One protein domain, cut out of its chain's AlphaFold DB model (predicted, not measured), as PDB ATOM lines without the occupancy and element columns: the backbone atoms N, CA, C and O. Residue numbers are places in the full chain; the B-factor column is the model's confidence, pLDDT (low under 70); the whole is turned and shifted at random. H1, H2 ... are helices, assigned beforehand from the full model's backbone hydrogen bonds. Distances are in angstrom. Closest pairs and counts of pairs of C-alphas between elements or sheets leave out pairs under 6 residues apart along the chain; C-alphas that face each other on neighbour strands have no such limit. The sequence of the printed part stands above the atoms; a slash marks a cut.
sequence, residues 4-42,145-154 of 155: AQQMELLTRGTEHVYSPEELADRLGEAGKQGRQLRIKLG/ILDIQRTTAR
ATOM      1  N   ALA A   4       7.025  33.618  -7.661       85.19
ATOM      2  CA  ALA A   4       7.412  33.189  -9.005       85.19
ATOM      3  C   ALA A   4       6.769  31.843  -9.386       85.19
ATOM      4  O   ALA A   4       6.210  31.704 -10.472       85.19
ATOM      5  N   GLN A   5       6.745  30.883  -8.455       85.94
ATOM      6  CA  GLN A   5       6.098  29.579  -8.654       85.94
ATOM      7  C   GLN A   5       4.569  29.695  -8.737       85.94
ATOM      8  O   GLN A   5       3.927  28.977  -9.501       85.94
ATOM      9  N   GLN A   6       3.964  30.597  -7.956       84.12
ATOM     10  CA  GLN A   6       2.527  30.886  -8.029       84.12
ATOM     11  C   GLN A   6       2.146  31.496  -9.377       84.12
ATOM     12  O   GLN A   6       1.158  31.078  -9.978       84.12
ATOM     13  N   MET A   7       2.941  32.447  -9.862       88.62
ATOM     14  CA  MET A   7       2.758  33.058 -11.172       88.62
ATOM     15  C   MET A   7       2.888  32.024 -12.288       88.62
ATOM     16  O   MET A   7       2.016  31.954 -13.149       88.62
ATOM     17  N   GLU A   8       3.909  31.168 -12.250       88.12
ATOM     18  CA  GLU A   8       4.076  30.084 -13.222       88.12
ATOM     19  C   GLU A   8       2.861  29.139 -13.242       88.12
ATOM     20  O   GLU A   8       2.314  28.845 -14.304       88.12
ATOM     21  N   LEU A   9       2.368  28.721 -12.073       85.88
ATOM     22  CA  LEU A   9       1.186  27.859 -11.975       85.88
ATOM     23  C   LEU A   9      -0.091  28.522 -12.509       85.88
ATOM     24  O   LEU A   9      -0.872  27.861 -13.189       85.88
ATOM     25  N   LEU A  10      -0.313  29.805 -12.209       82.81
ATOM     26  CA  LEU A  10      -1.516  30.541 -12.623       82.81
ATOM     27  C   LEU A  10      -1.501  30.926 -14.107       82.81
ATOM     28  O   LEU A  10      -2.553  31.066 -14.731       82.81
ATOM     29  N   THR A  11      -0.317  31.105 -14.686       86.06
ATOM     30  CA  THR A  11      -0.165  31.434 -16.108       86.06
ATOM     31  C   THR A  11      -0.128  30.196 -16.997       86.06
ATOM     32  O   THR A  11      -0.421  30.287 -18.191       86.06
ATOM     33  N   ARG A  12       0.151  29.014 -16.434       85.31
ATOM     34  CA  ARG A  12       0.200  27.759 -17.184       85.31
ATOM     35  C   ARG A  12      -1.158  27.420 -17.806       85.31
ATOM     36  O   ARG A  12      -2.098  27.028 -17.122       85.31
ATOM     37  N   GLY A  13      -1.231  27.511 -19.133       77.12
ATOM     38  CA  GLY A  13      -2.445  27.227 -19.905       77.12
ATOM     39  C   GLY A  13      -3.440  28.391 -19.976       77.12
ATOM     40  O   GLY A  13      -4.512  28.227 -20.557       77.12
ATOM     41  N   THR A  14      -3.093  29.555 -19.427       80.19
ATOM     42  CA  THR A  14      -3.876  30.782 -19.585       80.19
ATOM     43  C   THR A  14      -3.571  31.396 -20.950       80.19
ATOM     44  O   THR A  14      -2.414  31.640 -21.276       80.19
ATOM     45  N   GLU A  15      -4.608  31.639 -21.755       81.44
ATOM     46  CA  GLU A  15      -4.466  32.194 -23.112       81.44
ATOM     47  C   GLU A  15      -3.837  33.595 -23.095       81.44
ATOM     48  O   GLU A  15      -2.956  33.892 -23.900       81.44
ATOM     49  N   HIS A  16      -4.263  34.454 -22.162       73.44
ATOM     50  CA  HIS A  16      -3.711  35.794 -22.007       73.44
ATOM     51  C   HIS A  16      -3.867  36.327 -20.577       73.44
ATOM     52  O   HIS A  16      -4.916  36.159 -19.952       73.44
ATOM     53  N   VAL A  17      -2.834  37.011 -20.080       82.38
ATOM     54  CA  VAL A  17      -2.842  37.743 -18.805       82.38
ATOM     55  C   VAL A  17      -2.549  39.206 -19.113       82.38
ATOM     56  O   VAL A  17      -1.443  39.534 -19.529       82.38
ATOM     57  N   TYR A  18      -3.543  40.073 -18.918       79.62
ATOM     58  CA  TYR A  18      -3.453  41.493 -19.280       79.62
ATOM     59  C   TYR A  18      -2.444  42.279 -18.422       79.62
ATOM     60  O   TYR A  18      -1.807  43.194 -18.934       79.62
ATOM     61  N   SER A  19      -2.278  41.926 -17.139       86.50
ATOM     62  CA  SER A  19      -1.348  42.592 -16.210       86.50
ATOM     63  C   SER A  19      -0.630  41.586 -15.284       86.50
ATOM     64  O   SER A  19      -1.018  41.393 -14.131       86.50
ATOM     65  N   PRO A  20       0.421  40.892 -15.769       85.50
ATOM     66  CA  PRO A  20       1.138  39.892 -14.973       85.50
ATOM     67  C   PRO A  20       1.909  40.506 -13.794       85.50
ATOM     68  O   PRO A  20       1.961  39.896 -12.730       85.50
ATOM     69  N   GLU A  21       2.456  41.714 -13.952       87.38
ATOM     70  CA  GLU A  21       3.138  42.442 -12.870       87.38
ATOM     71  C   GLU A  21       2.159  42.813 -11.750       87.38
ATOM     72  O   GLU A  21       2.393  42.497 -10.587       87.38
ATOM     73  N   GLU A  22       0.988  43.350 -12.111       86.69
ATOM     74  CA  GLU A  22      -0.069  43.670 -11.146       86.69
ATOM     75  C   GLU A  22      -0.565  42.416 -10.405       86.69
ATOM     76  O   GLU A  22      -0.864  42.467  -9.211       86.69
ATOM     77  N   LEU A  23      -0.648  41.268 -11.088       85.62
ATOM     78  CA  LEU A  23      -1.009  39.999 -10.458       85.62
ATOM     79  C   LEU A  23       0.057  39.540  -9.450       85.62
ATOM     80  O   LEU A  23      -0.308  39.108  -8.355       85.62
ATOM     81  N   ALA A  24       1.344  39.656  -9.790       87.81
ATOM     82  CA  ALA A  24       2.455  39.316  -8.900       87.81
ATOM     83  C   ALA A  24       2.491  40.223  -7.658       87.81
ATOM     84  O   ALA A  24       2.621  39.725  -6.537       87.81
ATOM     85  N   ASP A  25       2.276  41.527  -7.838       89.81
ATOM     86  CA  ASP A  25       2.201  42.495  -6.741       89.81
ATOM     87  C   ASP A  25       1.021  42.192  -5.818       89.81
ATOM     88  O   ASP A  25       1.181  42.066  -4.599       89.81
ATOM     89  N   ARG A  26      -0.165  41.958  -6.394       85.81
ATOM     90  CA  ARG A  26      -1.360  41.570  -5.636       85.81
ATOM     91  C   ARG A  26      -1.157  40.251  -4.884       85.81
ATOM     92  O   ARG A  26      -1.627  40.134  -3.753       85.81
ATOM     93  N   LEU A  27      -0.461  39.269  -5.467       87.38
ATOM     94  CA  LEU A  27      -0.112  38.006  -4.799       87.38
ATOM     95  C   LEU A  27       0.830  38.245  -3.615       87.38
ATOM     96  O   LEU A  27       0.605  37.697  -2.533       87.38
ATOM     97  N   GLY A  28       1.840  39.099  -3.793       88.38
ATOM     98  CA  GLY A  28       2.779  39.468  -2.739       88.38
ATOM     99  C   GLY A  28       2.114  40.203  -1.579       88.38
ATOM    100  O   GLY A  28       2.341  39.863  -0.417       88.38
ATOM    101  N   GLU A  29       1.245  41.172  -1.866       88.31
ATOM    102  CA  GLU A  29       0.463  41.872  -0.842       88.31
ATOM    103  C   GLU A  29      -0.493  40.942  -0.098       88.31
ATOM    104  O   GLU A  29      -0.594  40.999   1.130       88.31
ATOM    105  N   ALA A  30      -1.186  40.066  -0.829       85.25
ATOM    106  CA  ALA A  30      -2.104  39.094  -0.258       85.25
ATOM    107  C   ALA A  30      -1.372  38.120   0.684       85.25
ATOM    108  O   ALA A  30      -1.830  37.893   1.806       85.25
ATOM    109  N   GLY A  31      -0.190  37.641   0.277       84.81
ATOM    110  CA  GLY A  31       0.685  36.803   1.098       84.81
ATOM    111  C   GLY A  31       1.165  37.504   2.372       84.81
ATOM    112  O   GLY A  31       1.072  36.926   3.453       84.81
ATOM    113  N   LYS A  32       1.600  38.769   2.276       86.88
ATOM    114  CA  LYS A  32       2.025  39.579   3.438       86.88
ATOM    115  C   LYS A  32       0.896  39.814   4.441       86.88
ATOM    116  O   LYS A  32       1.132  39.829   5.642       86.88
ATOM    117  N   GLN A  33      -0.324  40.008   3.949       86.12
ATOM    118  CA  GLN A  33      -1.502  40.295   4.771       86.12
ATOM    119  C   GLN A  33      -2.243  39.025   5.222       86.12
ATOM    120  O   GLN A  33      -3.285  39.126   5.866       86.12
ATOM    121  N   GLY A  34      -1.743  37.834   4.869       81.50
ATOM    122  CA  GLY A  34      -2.386  36.559   5.194       81.50
ATOM    123  C   GLY A  34      -3.787  36.400   4.592       81.50
ATOM    124  O   GLY A  34      -4.594  35.632   5.113       81.50
ATOM    125  N   ARG A  35      -4.103  37.130   3.514       78.44
ATOM    126  CA  ARG A  35      -5.418  37.108   2.854       78.44
ATOM    127  C   ARG A  35      -5.341  36.398   1.507       78.44
ATOM    128  O   ARG A  35      -4.323  36.446   0.829       78.44
ATOM    129  N   GLN A  36      -6.436  35.780   1.076       75.88
ATOM    130  CA  GLN A  36      -6.538  35.226  -0.280       75.88
ATOM    131  C   GLN A  36      -6.936  36.299  -1.301       75.88
ATOM    132  O   GLN A  36      -7.730  37.199  -1.006       75.88
ATOM    133  N   LEU A  37      -6.405  36.180  -2.525       77.38
ATOM    134  CA  LEU A  37      -6.861  36.978  -3.659       77.38
ATOM    135  C   LEU A  37      -8.261  36.567  -4.104       77.38
ATOM    136  O   LEU A  37      -8.648  35.401  -4.098       77.38
ATOM    137  N   ARG A  38      -9.010  37.579  -4.520       66.69
ATOM    138  CA  ARG A  38     -10.405  37.503  -4.923       66.69
ATOM    139  C   ARG A  38     -10.486  37.443  -6.457       66.69
ATOM    140  O   ARG A  38     -10.221  38.437  -7.120       66.69
ATOM    141  N   ILE A  39     -10.838  36.280  -7.016       70.44
ATOM    142  CA  ILE A  39     -11.075  36.057  -8.455       70.44
ATOM    143  C   ILE A  39     -12.546  36.323  -8.830       70.44
ATOM    144  O   ILE A  39     -13.451  35.584  -8.439       70.44
ATOM    145  N   LYS A  40     -12.789  37.364  -9.629       59.75
ATOM    146  CA  LYS A  40     -14.119  37.749 -10.123       59.75
ATOM    147  C   LYS A  40     -14.443  37.004 -11.419       59.75
ATOM    148  O   LYS A  40     -13.898  37.331 -12.468       59.75
ATOM    149  N   LEU A  41     -15.347  36.024 -11.356       67.62
ATOM    150  CA  LEU A  41     -15.835  35.290 -12.528       67.62
ATOM    151  C   LEU A  41     -17.323  35.588 -12.767       67.62
ATOM    152  O   LEU A  41     -18.190  35.153 -12.012       67.62
ATOM    153  N   GLY A  42     -17.628  36.339 -13.828       61.59
ATOM    154  CA  GLY A  42     -18.999  36.629 -14.251       61.59
ATOM    155  C   GLY A  42     -19.536  35.552 -15.193       61.59
ATOM    156  O   GLY A  42     -19.365  35.655 -16.402       61.59
ATOM    157  N   ILE A 145     -19.236  27.004  -3.870       78.06
ATOM    158  CA  ILE A 145     -18.183  27.460  -4.796       78.06
ATOM    159  C   ILE A 145     -18.710  28.614  -5.649       78.06
ATOM    160  O   ILE A 145     -18.026  29.621  -5.827       78.06
ATOM    161  N   LEU A 146     -19.948  28.496  -6.141       75.88
ATOM    162  CA  LEU A 146     -20.604  29.558  -6.908       75.88
ATOM    163  C   LEU A 146     -20.813  30.815  -6.053       75.88
ATOM    164  O   LEU A 146     -20.637  31.927  -6.544       75.88
ATOM    165  N   ASP A 147     -21.153  30.652  -4.777       75.81
ATOM    166  CA  ASP A 147     -21.359  31.758  -3.844       75.81
ATOM    167  C   ASP A 147     -20.040  32.468  -3.515       75.81
ATOM    168  O   ASP A 147     -20.002  33.700  -3.505       75.81
ATOM    169  N   ILE A 148     -18.933  31.726  -3.363       73.44
ATOM    170  CA  ILE A 148     -17.580  32.304  -3.269       73.44
ATOM    171  C   ILE A 148     -17.237  33.081  -4.547       73.44
ATOM    172  O   ILE A 148     -16.807  34.231  -4.471       73.44
ATOM    173  N   GLN A 149     -17.469  32.516  -5.734       72.81
ATOM    174  CA  GLN A 149     -17.192  33.200  -7.006       72.81
ATOM    175  C   GLN A 149     -18.033  34.480  -7.184       72.81
ATOM    176  O   GLN A 149     -17.536  35.496  -7.672       72.81
ATOM    177  N   ARG A 150     -19.301  34.467  -6.750       70.56
ATOM    178  CA  ARG A 150     -20.232  35.605  -6.863       70.56
ATOM    179  C   ARG A 150     -19.975  36.712  -5.846       70.56
ATOM    180  O   ARG A 150     -20.041  37.884  -6.210       70.56
ATOM    181  N   THR A 151     -19.686  36.368  -4.593       66.81
ATOM    182  CA  THR A 151     -19.307  37.349  -3.553       66.81
ATOM    183  C   THR A 151     -18.010  38.053  -3.916       66.81
ATOM    184  O   THR A 151     -17.874  39.262  -3.741       66.81
ATOM    185  N   THR A 152     -17.100  37.316  -4.540       62.09
ATOM    186  CA  THR A 152     -15.867  37.853  -5.099       62.09
ATOM    187  C   THR A 152     -16.108  38.793  -6.285       62.09
ATOM    188  O   THR A 152     -15.327  39.712  -6.516       62.09
ATOM    189  N   ALA A 153     -17.212  38.615  -7.013       57.72
ATOM    190  CA  ALA A 153     -17.566  39.437  -8.160       57.72
ATOM    191  C   ALA A 153     -18.326  40.738  -7.835       57.72
ATOM    192  O   ALA A 153     -18.437  41.598  -8.706       57.72
ATOM    193  N   ARG A 154     -18.879  40.912  -6.630       49.84
ATOM    194  CA  ARG A 154     -19.756  42.058  -6.290       49.84
ATOM    195  C   ARG A 154     -19.087  43.209  -5.528       49.84
ATOM    196  O   ARG A 154     -19.773  44.172  -5.199       49.84
TER     197      ARG A 154
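This is residues 4 to 42 and 145 to 154 of the 155 residues of an uncharacterized protein of marine sediment metagenome (UniProt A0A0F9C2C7). The longest helix, H2, has the shorter H1 packed steeply on its first residues, 20 to 24, while H3 lies alone on the far side of a gap. Residues 12 to 19, between H1 and H2, stick out, and after H2 the unnamed residues 33 to 42 fold back and run off towards H3. The printed part has 49 residues with three named helices, H1, H2 and H3 in chain order, and no named strand: all helix. It is only just loose, close to compact, with a radius of gyration of the C-alphas of 11.8 A, and only just flat, spanning 29 by 29 by 16 A.

H2, residues 20 to 32, touches H1, residues 4 to 11, with residues 20 to 24 alone; their closest C-alphas, of Ala 24 and Met 7, are 6.7 A apart. The two run opposite ways at a steep tilt of 55 degrees. H3, residues 145 to 153, is apart from both. In H1, H2 and H3 every O i to N i+4 pair is within hydrogen-bond range.

H2 is 18.4 A long, starting at C-alpha 20 (1.138, 39.892, -14.973). H3 is 12.5 A long, ending at C-alpha 153 (-17.566, 39.437, -8.160). H1 is 10.5 A long.

Residues 43 to 144 are not printed; C-alphas 42 and 145 are 13.2 A apart. The H1 to H2 link is short. The pLDDT is under 70 at residues 38, 40 to 42 and 151 to 154.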